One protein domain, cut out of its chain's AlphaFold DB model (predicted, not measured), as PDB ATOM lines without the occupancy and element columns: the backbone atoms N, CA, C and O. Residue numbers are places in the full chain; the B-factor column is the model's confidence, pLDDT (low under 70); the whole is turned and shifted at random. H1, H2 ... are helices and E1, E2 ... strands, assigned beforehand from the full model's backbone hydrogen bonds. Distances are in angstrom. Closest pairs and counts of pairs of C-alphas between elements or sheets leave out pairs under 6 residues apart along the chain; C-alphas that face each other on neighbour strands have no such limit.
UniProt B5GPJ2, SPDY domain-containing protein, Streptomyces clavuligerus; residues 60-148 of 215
ATOM      1  N   LEU A  60     -80.923  14.363 -46.852       88.19
ATOM      2  CA  LEU A  60     -81.243  15.589 -46.114       88.19
ATOM      3  C   LEU A  60     -82.111  16.545 -46.947       88.19
ATOM      4  O   LEU A  60     -83.149  16.993 -46.473       88.19
ATOM      5  N   ALA A  61     -81.751  16.769 -48.215       90.38
ATOM      6  CA  ALA A  61     -82.511  17.641 -49.116       90.38
ATOM      7  C   ALA A  61     -83.965  17.172 -49.321       90.38
ATOM      8  O   ALA A  61     -84.866  17.987 -49.490       90.38
ATOM      9  N   LEU A  62     -84.208  15.857 -49.285       92.44
ATOM     10  CA  LEU A  62     -85.552  15.295 -49.418       92.44
ATOM     11  C   LEU A  62     -86.371  15.549 -48.148       92.44
ATOM     12  O   LEU A  62     -87.524  15.967 -48.241       92.44
ATOM     13  N   ALA A  63     -85.767  15.357 -46.972       91.25
ATOM     14  CA  ALA A  63     -86.407  15.673 -45.698       91.25
ATOM     15  C   ALA A  63     -86.741  17.173 -45.588       91.25
ATOM     16  O   ALA A  63     -87.860  17.526 -45.222       91.25
ATOM     17  N   GLU A  64     -85.813  18.052 -45.980       91.31
ATOM     18  CA  GLU A  64     -86.028  19.505 -46.033       91.31
ATOM     19  C   GLU A  64     -87.143  19.900 -47.016       91.31
ATOM     20  O   GLU A  64     -87.905  20.827 -46.748       91.31
ATOM     21  N   ALA A  65     -87.295  19.165 -48.121       91.38
ATOM     22  CA  ALA A  65     -88.388  19.333 -49.079       91.38
ATOM     23  C   ALA A  65     -89.716  18.679 -48.637       91.38
ATOM     24  O   ALA A  65     -90.668  18.621 -49.417       91.38
ATOM     25  N   GLY A  66     -89.802  18.173 -47.401       92.88
ATOM     26  CA  GLY A  66     -91.023  17.600 -46.834       92.88
ATOM     27  C   GLY A  66     -91.346  16.183 -47.311       92.88
ATOM     28  O   GLY A  66     -92.493  15.748 -47.199       92.88
ATOM     29  N   TRP A  67     -90.369  15.450 -47.850       94.25
ATOM     30  CA  TRP A  67     -90.558  14.042 -48.186       94.25
ATOM     31  C   TRP A  67     -90.675  13.211 -46.910       94.25
ATOM     32  O   TRP A  67     -89.968  13.424 -45.926       94.25
ATOM     33  N   SER A  68     -91.553  12.215 -46.948       93.38
ATOM     34  CA  SER A  68     -91.759  11.285 -45.839       93.38
ATOM     35  C   SER A  68     -90.977   9.998 -46.073       93.38
ATOM     36  O   SER A  68     -90.941   9.503 -47.199       93.38
ATOM     37  N   THR A  69     -90.365   9.447 -45.019       92.56
ATOM     38  CA  THR A  69     -89.688   8.144 -45.074       92.56
ATOM     39  C   THR A  69     -90.391   7.146 -44.167       92.56
ATOM     40  O   THR A  69     -90.566   7.384 -42.976       92.56
ATOM     41  N   ASN A  70     -90.772   6.007 -44.736       91.25
ATOM     42  CA  ASN A  70     -91.253   4.843 -44.009       91.25
ATOM     43  C   ASN A  70     -90.109   3.832 -43.897       91.25
ATOM     44  O   ASN A  70     -89.652   3.278 -44.899       91.25
ATOM     45  N   HIS A  71     -89.638   3.612 -42.675       89.69
ATOM     46  CA  HIS A  71     -88.569   2.669 -42.383       89.69
ATOM     47  C   HIS A  71     -89.153   1.294 -42.060       89.69
ATOM     48  O   HIS A  71     -89.876   1.128 -41.077       89.69
ATOM     49  N   ARG A  72     -88.807   0.283 -42.861       88.50
ATOM     50  CA  ARG A  72     -89.102  -1.128 -42.571       88.50
ATOM     51  C   ARG A  72     -87.785  -1.885 -42.367       88.50
ATOM     52  O   ARG A  72     -86.749  -1.423 -42.839       88.50
ATOM     53  N   PRO A  73     -87.788  -3.065 -41.724       84.69
ATOM     54  CA  PRO A  73     -86.552  -3.794 -41.419       84.69
ATOM     55  C   PRO A  73     -85.652  -4.067 -42.636       84.69
ATOM     56  O   PRO A  73     -84.433  -3.970 -42.533       84.69
ATOM     57  N   TYR A  74     -86.241  -4.339 -43.802       85.62
ATOM     58  CA  TYR A  74     -85.493  -4.716 -45.010       85.62
ATOM     59  C   TYR A  74     -85.411  -3.608 -46.057       85.62
ATOM     60  O   TYR A  74     -84.446  -3.556 -46.817       85.62
ATOM     61  N   VAL A  75     -86.402  -2.718 -46.089       87.75
ATOM     62  CA  VAL A  75     -86.540  -1.685 -47.112       87.75
ATOM     63  C   VAL A  75     -87.061  -0.399 -46.475       87.75
ATOM     64  O   VAL A  75     -88.069  -0.416 -45.776       87.75
ATOM     65  N   SER A  76     -86.400   0.723 -46.726       91.19
ATOM     66  CA  SER A  76     -86.947   2.050 -46.448       91.19
ATOM     67  C   SER A  76     -87.525   2.633 -47.733       91.19
ATOM     68  O   SER A  76     -86.895   2.547 -48.785       91.19
ATOM     69  N   THR A  77     -88.707   3.234 -47.656       91.88
ATOM     70  CA  THR A  77     -89.338   3.923 -48.790       91.88
ATOM     71  C   THR A  77     -89.507   5.399 -48.474       91.88
ATOM     72  O   THR A  77     -90.102   5.734 -47.449       91.88
ATOM     73  N   THR A  78     -89.040   6.272 -49.358       93.25
ATOM     74  CA  THR A  78     -89.150   7.726 -49.236       93.25
ATOM     75  C   THR A  78     -89.994   8.275 -50.384       93.25
ATOM     76  O   THR A  78     -89.758   7.935 -51.544       93.25
ATOM     77  N   GLN A  79     -90.988   9.109 -50.075       92.69
ATOM     78  CA  GLN A  79     -91.943   9.645 -51.052       92.69
ATOM     79  C   GLN A  79     -92.203  11.143 -50.837       92.69
ATOM     80  O   GLN A  79     -92.271  11.589 -49.685       92.69
ATOM     81  N   PRO A  80     -92.400  11.913 -51.923       91.12
ATOM     82  CA  PRO A  80     -92.838  13.296 -51.851       91.12
ATOM     83  C   PRO A  80     -94.309  13.386 -51.417       91.12
ATOM     84  O   PRO A  80     -95.068  12.422 -51.574       91.12
ATOM     85  N   PRO A  81     -94.757  14.562 -50.947       88.69
ATOM     86  CA  PRO A  81     -96.156  14.799 -50.593       88.69
ATOM     87  C   PRO A  81     -97.164  14.512 -51.723       88.69
ATOM     88  O   PRO A  81     -98.285  14.090 -51.448       88.69
ATOM     89  N   ASP A  82     -96.774  14.714 -52.985       84.62
ATOM     90  CA  ASP A  82     -97.615  14.467 -54.169       84.62
ATOM     91  C   ASP A  82     -97.667  12.989 -54.607       84.62
ATOM     92  O   ASP A  82     -98.483  12.628 -55.454       84.62
ATOM     93  N   ARG A  83     -96.828  12.126 -54.011       87.00
ATOM     94  CA  ARG A  83     -96.688  10.690 -54.318       87.00
ATOM     95  C   ARG A  83     -96.365  10.368 -55.784       87.00
ATOM     96  O   ARG A  83     -96.581   9.239 -56.217       87.00
ATOM     97  N   LEU A  84     -95.819  11.320 -56.540       84.12
ATOM     98  CA  LEU A  84     -95.460  11.128 -57.951       84.12
ATOM     99  C   LEU A  84     -94.031  10.613 -58.155       84.12
ATOM    100  O   LEU A  84     -93.622  10.365 -59.291       84.12
ATOM    101  N   ALA A  85     -93.285  10.431 -57.069       89.44
ATOM    102  CA  ALA A  85     -91.989   9.777 -57.060       89.44
ATOM    103  C   ALA A  85     -91.878   8.797 -55.887       89.44
ATOM    104  O   ALA A  85     -92.591   8.896 -54.887       89.44
ATOM    105  N   LEU A  86     -90.964   7.845 -56.008       90.81
ATOM    106  CA  LEU A  86     -90.647   6.884 -54.964       90.81
ATOM    107  C   LEU A  86     -89.146   6.629 -54.970       90.81
ATOM    108  O   LEU A  86     -88.553   6.382 -56.017       90.81
ATOM    109  N   ILE A  87     -88.550   6.643 -53.784       92.06
ATOM    110  CA  ILE A  87     -87.210   6.121 -53.556       92.06
ATOM    111  C   ILE A  87     -87.326   4.922 -52.635       92.06
ATOM    112  O   ILE A  87     -87.935   4.997 -51.572       92.06
ATOM    113  N   THR A  88     -86.712   3.825 -53.037       90.44
ATOM    114  CA  THR A  88     -86.593   2.604 -52.259       90.44
ATOM    115  C   THR A  88     -85.127   2.389 -51.925       90.44
ATOM    116  O   THR A  88     -84.260   2.515 -52.789       90.44
ATOM    117  N   HIS A  89     -84.852   2.069 -50.668       89.19
ATOM    118  CA  HIS A  89     -83.527   1.769 -50.152       89.19
ATOM    119  C   HIS A  89     -83.550   0.425 -49.448       89.19
ATOM    120  O   HIS A  89     -84.298   0.244 -48.489       89.19
ATOM    121  N   VAL A  90     -82.709  -0.505 -49.877       88.56
ATOM    122  CA  VAL A  90     -82.541  -1.777 -49.169       88.56
ATOM    123  C   VAL A  90     -81.678  -1.528 -47.937       88.56
ATOM    124  O   VAL A  90     -80.579  -1.007 -48.056       88.56
ATOM    125  N   ASN A  91     -82.143  -1.888 -46.741       82.62
ATOM    126  CA  ASN A  91     -81.420  -1.624 -45.490       82.62
ATOM    127  C   ASN A  91     -80.370  -2.711 -45.162       82.62
ATOM    128  O   ASN A  91     -79.427  -2.442 -44.419       82.62
ATOM    129  N   GLY A  92     -80.512  -3.918 -45.724       81.62
ATOM    130  CA  GLY A  92     -79.673  -5.091 -45.437       81.62
ATOM    131  C   GLY A  92     -78.402  -5.211 -46.283       81.62
ATOM    132  O   GLY A  92     -78.069  -4.319 -47.060       81.62
ATOM    133  N   ARG A  93     -77.681  -6.329 -46.129       76.56
ATOM    134  CA  ARG A  93     -76.581  -6.693 -47.036       76.56
ATOM    135  C   ARG A  93     -77.144  -7.063 -48.407       76.56
ATOM    136  O   ARG A  93     -78.148  -7.762 -48.488       76.56
ATOM    137  N   LEU A  94     -76.458  -6.612 -49.445       79.12
ATOM    138  CA  LEU A  94     -76.685  -6.985 -50.833       79.12
ATOM    139  C   LEU A  94     -75.392  -7.604 -51.362       79.12
ATOM    140  O   LEU A  94     -74.302  -7.147 -51.000       79.12
ATOM    141  N   ASP A  95     -75.512  -8.658 -52.165       80.06
ATOM    142  CA  ASP A  95     -74.364  -9.187 -52.886       80.06
ATOM    143  C   ASP A  95     -74.055  -8.269 -54.072       80.06
ATOM    144  O   ASP A  95     -74.929  -7.942 -54.871       80.06
ATOM    145  N   HIS A  96     -72.800  -7.848 -54.182       73.12
ATOM    146  CA  HIS A  96     -72.310  -7.005 -55.267       73.12
ATOM    147  C   HIS A  96     -72.615  -7.536 -56.681       73.12
ATOM    148  O   HIS A  96     -72.873  -6.728 -57.572       73.12
ATOM    149  N   GLN A  97     -72.592  -8.855 -56.901       70.69
ATOM    150  CA  GLN A  97     -72.923  -9.456 -58.196       70.69
ATOM    151  C   GLN A  97     -74.426  -9.386 -58.468       70.69
ATOM    152  O   GLN A  97     -74.837  -9.080 -59.588       70.69
ATOM    153  N   ASP A  98     -75.248  -9.586 -57.439       69.12
ATOM    154  CA  ASP A  98     -76.707  -9.497 -57.550       69.12
ATOM    155  C   ASP A  98     -77.164  -8.049 -57.806       69.12
ATOM    156  O   ASP A  98     -78.128  -7.816 -58.538       69.12
ATOM    157  N   GLU A  99     -76.458  -7.055 -57.248       75.62
ATOM    158  CA  GLU A  99     -76.778  -5.635 -57.459       75.62
ATOM    159  C   GLU A  99     -76.619  -5.184 -58.918       75.62
ATOM    160  O   GLU A  99     -77.321  -4.259 -59.343       75.62
ATOM    161  N   ILE A 100     -75.689  -5.798 -59.658       70.88
ATOM    162  CA  ILE A 100     -75.367  -5.442 -61.047       70.88
ATOM    163  C   ILE A 100     -76.286  -6.167 -62.035       70.88
ATOM    164  O   ILE A 100     -76.684  -5.570 -63.034       70.88
ATOM    165  N   ASN A 101     -76.639  -7.426 -61.760       68.69
ATOM    166  CA  ASN A 101     -77.311  -8.281 -62.741       68.69
ATOM    167  C   ASN A 101     -78.848  -8.275 -62.631       68.69
ATOM    168  O   ASN A 101     -79.521  -8.338 -63.657       68.69
ATOM    169  N   ASP A 102     -79.414  -8.122 -61.426       65.25
ATOM    170  CA  ASP A 102     -80.845  -8.391 -61.181       65.25
ATOM    171  C   ASP A 102     -81.694  -7.143 -60.874       65.25
ATOM    172  O   ASP A 102     -82.787  -7.248 -60.314       65.25
ATOM    173  N   LEU A 103     -81.199  -5.933 -61.170       62.09
ATOM    174  CA  LEU A 103     -81.835  -4.659 -60.766       62.09
ATOM    175  C   LEU A 103     -82.087  -4.550 -59.245       62.09
ATOM    176  O   LEU A 103     -82.795  -3.650 -58.784       62.09
ATOM    177  N   ARG A 104     -81.472  -5.427 -58.439       70.50
ATOM    178  CA  ARG A 104     -81.497  -5.411 -56.969       70.50
ATOM    179  C   ARG A 104     -80.508  -4.386 -56.437       70.50
ATOM    180  O   ARG A 104     -79.630  -4.690 -55.642       70.50
ATOM    181  N   SER A 105     -80.610  -3.158 -56.916       81.88
ATOM    182  CA  SER A 105     -79.679  -2.108 -56.536       81.88
ATOM    183  C   SER A 105     -79.984  -1.585 -55.134       81.88
ATOM    184  O   SER A 105     -81.134  -1.568 -54.687       81.88
ATOM    185  N   ARG A 106     -78.943  -1.113 -54.441       89.69
ATOM    186  CA  ARG A 106     -79.049  -0.516 -53.101       89.69
ATOM    187  C   ARG A 106     -80.124   0.567 -53.018       89.69
ATOM    188  O   ARG A 106     -80.831   0.656 -52.010       89.69
ATOM    189  N   TRP A 107     -80.235   1.365 -54.075       89.50
ATOM    190  CA  TRP A 107     -81.235   2.407 -54.236       89.50
ATOM    191  C   TRP A 107     -81.964   2.239 -55.560       89.50
ATOM    192  O   TRP A 107     -81.336   2.073 -56.608       89.50
ATOM    193  N   VAL A 108     -83.281   2.379 -55.514       90.44
ATOM    194  CA  VAL A 108     -84.140   2.461 -56.693       90.44
ATOM    195  C   VAL A 108     -84.962   3.731 -56.573       90.44
ATOM    196  O   VAL A 108     -85.674   3.919 -55.591       90.44
ATOM    197  N   MET A 109     -84.845   4.622 -57.546       92.25
ATOM    198  CA  MET A 109     -85.613   5.857 -57.632       92.25
ATOM    199  C   MET A 109     -86.486   5.794 -58.870       92.25
ATOM    200  O   MET A 109     -86.020   5.395 -59.933       92.25
ATOM    201  N   GLY A 110     -87.728   6.227 -58.755       89.81
ATOM    202  CA  GLY A 110     -88.597   6.354 -59.906       89.81
ATOM    203  C   GLY A 110     -89.619   7.450 -59.725       89.81
ATOM    204  O   GLY A 110     -89.786   8.012 -58.639       89.81
ATOM    205  N   GLY A 111     -90.309   7.753 -60.810       86.81
ATOM    206  CA  GLY A 111     -91.401   8.703 -60.789       86.81
ATOM    207  C   GLY A 111     -92.247   8.633 -62.041       86.81
ATOM    208  O   GLY A 111     -91.859   8.041 -63.046       86.81
ATOM    209  N   GLY A 112     -93.414   9.255 -61.950       76.69
ATOM    210  CA  GLY A 112     -94.547   8.983 -62.823       76.69
ATOM    211  C   GLY A 112     -95.648   8.285 -62.030       76.69
ATOM    212  O   GLY A 112     -95.379   7.495 -61.129       76.69
ATOM    213  N   ALA A 113     -96.900   8.623 -62.325       64.19
ATOM    214  CA  ALA A 113     -98.033   7.916 -61.745       64.19
ATOM    215  C   ALA A 113     -98.158   6.526 -62.391       64.19
ATOM    216  O   ALA A 113     -97.943   6.383 -63.596       64.19
ATOM    217  N   SER A 114     -98.539   5.523 -61.596       60.09
ATOM    218  CA  SER A 114     -98.782   4.162 -62.082       60.09
ATOM    219  C   SER A 114     -99.809   4.167 -63.214       60.09
ATOM    220  O   SER A 114    -100.870   4.783 -63.077       60.09
ATOM    221  N   GLY A 115     -99.512   3.475 -64.315       58.38
ATOM    222  CA  GLY A 115    -100.398   3.396 -65.486       58.38
ATOM    223  C   GLY A 115    -100.141   4.468 -66.552       58.38
ATOM    224  O   GLY A 115    -100.784   4.459 -67.601       58.38
ATOM    225  N   TYR A 116     -99.171   5.360 -66.336       58.56
ATOM    226  CA  TYR A 116     -98.656   6.250 -67.373       58.56
ATOM    227  C   TYR A 116     -97.389   5.631 -67.972       58.56
ATOM    228  O   TYR A 116     -96.458   5.311 -67.248       58.56
ATOM    229  N   SER A 117     -97.244   5.568 -69.300       57.72
ATOM    230  CA  SER A 117     -95.994   5.093 -69.941       57.72
ATOM    231  C   SER A 117     -94.805   6.065 -69.808       57.72
ATOM    232  O   SER A 117     -93.870   6.049 -70.602       57.72
ATOM    233  N   SER A 118     -94.873   7.006 -68.862       68.25
ATOM    234  CA  SER A 118     -93.851   8.022 -68.563       68.25
ATOM    235  C   SER A 118     -93.113   7.750 -67.259       68.25
ATOM    236  O   SER A 118     -92.548   8.673 -66.670       68.25
ATOM    237  N   GLU A 119     -93.141   6.506 -66.807       79.50
ATOM    238  CA  GLU A 119     -92.342   6.083 -65.674       79.50
ATOM    239  C   GLU A 119     -90.859   6.194 -66.033       79.50
ATOM    240  O   GLU A 119     -90.421   5.815 -67.121       79.50
ATOM    241  N   TRP A 120     -90.088   6.776 -65.124       86.31
ATOM    242  CA  TRP A 120     -88.636   6.740 -65.184       86.31
ATOM    243  C   TRP A 120     -88.110   5.951 -63.996       86.31
ATOM    244  O   TRP A 120     -88.726   5.923 -62.930       86.31
ATOM    245  N   LEU A 121     -86.951   5.334 -64.199       88.75
ATOM    246  CA  LEU A 121     -86.256   4.541 -63.203       88.75
ATOM    247  C   LEU A 121     -84.781   4.931 -63.203       88.75
ATOM    248  O   LEU A 121     -84.169   5.082 -64.260       88.75
ATOM    249  N   ALA A 122     -84.211   5.074 -62.017       90.31
ATOM    250  CA  ALA A 122     -82.784   5.188 -61.798       90.31
ATOM    251  C   ALA A 122     -82.389   4.240 -60.671       90.31
ATOM    252  O   ALA A 122     -83.015   4.220 -59.612       90.31
ATOM    253  N   THR A 123     -81.335   3.469 -60.890       90.81
ATOM    254  CA  THR A 123     -80.802   2.542 -59.902       90.81
ATOM    255  C   THR A 123     -79.392   2.958 -59.504       90.81
ATOM    256  O   THR A 123     -78.602   3.419 -60.330       90.81
ATOM    257  N   PHE A 124     -79.075   2.833 -58.218       89.50
ATOM    258  CA  PHE A 124     -77.737   3.089 -57.691       89.50
ATOM    259  C   PHE A 124     -77.301   1.912 -56.827       89.50
ATOM    260  O   PHE A 124     -78.000   1.509 -55.897       89.50
ATOM    261  N   THR A 125     -76.134   1.365 -57.144       90.12
ATOM    262  CA  THR A 125     -75.478   0.293 -56.384       90.12
ATOM    263  C   THR A 125     -74.878   0.822 -55.080       90.12
ATOM    264  O   THR A 125     -74.716   2.032 -54.897       90.12
ATOM    265  N   THR A 126     -74.469  -0.078 -54.193       87.75
ATOM    266  CA  THR A 126     -73.749   0.238 -52.954       87.75
ATOM    267  C   THR A 126     -72.465   1.034 -53.223       87.75
ATOM    268  O   THR A 126     -72.127   1.936 -52.458       87.75
ATOM    269  N   ASN A 127     -71.784   0.768 -54.340       88.19
ATOM    270  CA  ASN A 127     -70.521   1.420 -54.698       88.19
ATOM    271  C   ASN A 127     -70.698   2.727 -55.485       88.19
ATOM    272  O   ASN A 127     -69.706   3.350 -55.870       88.19
ATOM    273  N   THR A 128     -71.934   3.178 -55.722       89.81
ATOM    274  CA  THR A 128     -72.164   4.483 -56.341       89.81
ATOM    275  C   THR A 128     -71.609   5.585 -55.428       89.81
ATOM    276  O   THR A 128     -72.001   5.672 -54.261       89.81
ATOM    277  N   PRO A 129     -70.739   6.481 -55.934       92.56
ATOM    278  CA  PRO A 129     -70.207   7.576 -55.138       92.56
ATOM    279  C   PRO A 129     -71.311   8.426 -54.498       92.56
ATOM    280  O   PRO A 129     -72.199   8.934 -55.185       92.56
ATOM    281  N   VAL A 130     -71.213   8.648 -53.183       89.19
ATOM    282  CA  VAL A 130     -72.238   9.353 -52.387       89.19
ATOM    283  C   VAL A 130     -72.609  10.728 -52.946       89.19
ATOM    284  O   VAL A 130     -73.764  11.138 -52.862       89.19
ATOM    285  N   HIS A 131     -71.661  11.435 -53.564       91.31
ATOM    286  CA  HIS A 131     -71.913  12.749 -54.150       91.31
ATOM    287  C   HIS A 131     -72.846  12.690 -55.370       91.31
ATOM    288  O   HIS A 131     -73.588  13.641 -55.587       91.31
ATOM    289  N   LEU A 132     -72.857  11.588 -56.135       93.00
ATOM    290  CA  LEU A 132     -73.805  11.394 -57.237       93.00
ATOM    291  C   LEU A 132     -75.210  11.135 -56.701       93.00
ATOM    292  O   LEU A 132     -76.156  11.768 -57.157       93.00
ATOM    293  N   ILE A 133     -75.333  10.275 -55.684       91.25
ATOM    294  CA  ILE A 133     -76.616  10.020 -55.013       91.25
ATOM    295  C   ILE A 133     -77.163  11.336 -54.452       91.25
ATOM    296  O   ILE A 133     -78.301  11.694 -54.726       91.25
ATOM    297  N   SER A 134     -76.318  12.097 -53.754       91.31
ATOM    298  CA  SER A 134     -76.687  13.372 -53.128       91.31
ATOM    299  C   SER A 134     -77.053  14.453 -54.146       91.31
ATOM    300  O   SER A 134     -77.970  15.235 -53.918       91.31
ATOM    301  N   ALA A 135     -76.351  14.520 -55.280       92.69
ATOM    302  CA  ALA A 135     -76.695  15.448 -56.353       92.69
ATOM    303  C   ALA A 135     -78.043  15.088 -56.995       92.69
ATOM    304  O   ALA A 135     -78.853  15.979 -57.260       92.69
ATOM    305  N   THR A 136     -78.303  13.795 -57.211       93.00
ATOM    306  CA  THR A 136     -79.577  13.314 -57.754       93.00
ATOM    307  C   THR A 136     -80.728  13.610 -56.798       93.00
ATOM    308  O   THR A 136     -81.725  14.190 -57.219       93.00
ATOM    309  N   THR A 137     -80.602  13.271 -55.515       92.88
ATOM    310  CA  THR A 137     -81.656  13.520 -54.520       92.88
ATOM    311  C   THR A 137     -81.894  15.008 -54.293       92.88
ATOM    312  O   THR A 137     -83.047  15.421 -54.214       92.88
ATOM    313  N   ALA A 138     -80.845  15.837 -54.278       92.62
ATOM    314  CA  ALA A 138     -80.992  17.291 -54.226       92.62
ATOM    315  C   ALA A 138     -81.754  17.825 -55.444       92.62
ATOM    316  O   ALA A 138     -82.622  18.684 -55.306       92.62
ATOM    317  N   ARG A 139     -81.472  17.298 -56.643       91.12
ATOM    318  CA  ARG A 139     -82.198  17.696 -57.854       91.12
ATOM    319  C   ARG A 139     -83.642  17.199 -57.869       91.12
ATOM    320  O   ARG A 139     -84.491  17.871 -58.440       91.12
ATOM    321  N   LEU A 140     -83.909  16.046 -57.265       90.19
ATOM    322  CA  LEU A 140     -85.248  15.479 -57.140       90.19
ATOM    323  C   LEU A 140     -86.103  16.234 -56.107       90.19
ATOM    324  O   LEU A 140     -87.309  16.357 -56.284       90.19
ATOM    325  N   ALA A 141     -85.470  16.764 -55.058       91.25
ATOM    326  CA  ALA A 141     -86.098  17.605 -54.043       91.25
ATOM    327  C   ALA A 141     -86.356  19.050 -54.513       91.25
ATOM    328  O   ALA A 141     -87.189  19.743 -53.934       91.25
ATOM    329  N   ASP A 142     -85.636  19.519 -55.538       90.19
ATOM    330  CA  ASP A 142     -85.724  20.887 -56.050       90.19
ATOM    331  C   ASP A 142     -87.069  21.135 -56.771       90.19
ATOM    332  O   ASP A 142     -87.309  20.564 -57.839       90.19
ATOM    333  N   PRO A 143     -87.940  22.029 -56.257       84.38
ATOM    334  CA  PRO A 143     -89.232  22.322 -56.876       84.38
ATOM    335  C   PRO A 143     -89.113  23.213 -58.124       84.38
ATOM    336  O   PRO A 143     -90.129  23.556 -58.742       84.38
ATOM    337  N   ALA A 144     -87.902  23.651 -58.493       87.44
ATOM    338  CA  ALA A 144     -87.705  24.570 -59.600       87.44
ATOM    339  C   ALA A 144     -88.219  23.981 -60.930       87.44
ATOM    340  O   ALA A 144     -87.797  22.896 -61.344       87.44
ATOM    341  N   PRO A 145     -89.074  24.718 -61.666       85.81
ATOM    342  CA  PRO A 145     -89.625  24.239 -62.922       85.81
ATOM    343  C   PRO A 145     -88.552  23.911 -63.954       85.81
ATOM    344  O   PRO A 145     -87.610  24.682 -64.169       85.81
ATOM    345  N   VAL A 146     -88.773  22.833 -64.703       85.62
ATOM    346  CA  VAL A 146     -87.930  22.480 -65.850       85.62
ATOM    347  C   VAL A 146     -88.532  23.070 -67.122       85.62
ATOM    348  O   VAL A 146     -89.704  22.844 -67.433       85.62
ATOM    349  N   ALA A 147     -87.723  23.836 -67.857       85.75
ATOM    350  CA  ALA A 147     -88.086  24.370 -69.164       85.75
ATOM    351  C   ALA A 147     -88.047  23.257 -70.225       85.75
ATOM    352  O   ALA A 147     -87.035  22.573 -70.374       85.75
ATOM    353  N   ARG A 148     -89.149  23.076 -70.953       83.94
ATOM    354  CA  ARG A 148     -89.342  22.086 -72.017       83.94
ATOM    355  C   ARG A 148     -90.224  22.671 -73.116       83.94
ATOM    356  O   ARG A 148     -91.073  23.518 -72.858       83.94
TER     357      ARG A 148
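This is residues 60 to 148 of the 215 residues of the protein "SPDY domain-containing protein" of Streptomyces clavuligerus (UniProt B5GPJ2). A twisted sheet of five antiparallel strands has the longest helix, H3, over one of its faces, running along the strands, which gives two layers. A short helix, H1, packs on residues 137 to 141 of H3, a second, H2, grazes the sheet, and the last strand, E6, lies well away from the sheet. The printed part has 89 residues with three named helices and six named strands, in the order H1, E1, E2, E3, H2, E4, E5, H3, E6; the sheet's order is E1, E2, E3, E4, E5, and the class is mixed, helices and strands. The whole is compact, with a radius of gyration of the C-alphas of 13.5 A and spans of 38 by 29 by 24 A.

In the sheet, E1 is residues 68 to 71, E2 residues 75 to 79, 13.2 A long, E3 residues 85 to 90, 16.9 A, E4 residues 107 to 111, 13.6 A, and E5 residues 120 to 124, 13.7 A. H3 is residues 130 to 141, 16.2 A from first to last C-alpha. H1 is residues 60 to 64, H2 residues 96 to 101 and E6 residues 146 to 148. C-alpha 60 is at (-81.243, 15.589, -46.114), C-alpha 85 at (-91.989, 9.777, -57.060) and C-alpha 148 at (-89.342, 22.086, -72.017).

E1, E2 and E3 form a meander, each strand the antiparallel neighbour of the one before. E1 and E2 are a hairpin, with N 70 and O 77 within hydrogen-bond range at 2.8 A. E2 and E3 are a hairpin, with N 78 and O 87 at 2.8 A. E3 and E4 are antiparallel at 167 degrees, with N 88 and O 108 at 2.8 A. E4 and E5 are a hairpin, with N 109 and O 122 at 2.8 A. E1 and E5 are the edge strands. From edge to edge the strands' lines turn by 50 degrees. H3 is on the sheet at a height of 10.6 A, over E4 and, only just, with 3 C-alphas each, over E3 and E5. On the local plane it stands at 22 degrees to E4. The closest C-alphas of H3 and E5 are those of Ile 133 and Phe 124, 7.5 A apart. H1 touches H3, the closest C-alphas being those of Leu 62 and Ala 141, 5.2 A apart, and only grazes the sheet with residues 62 to 63. H2 only grazes the sheet with residues 99 to 100, and is apart from H1 and H3. E6 pairs with no named strand and is apart from H3. Every O i to N i+4 pair is within range in H1 and H3; in H2 it is 1 of 2.

The two C-alphas farthest apart are those of Arg 93 and Arg 148, 40.2 A. The printed part has no cut and no long link; E4 to E5, with 8 residues between, is short, and the other links are tight. The mean pLDDT of the printed part is 84.9, and it is under 70 at residue 98, residues 101 to 103 and residues 113 to 118.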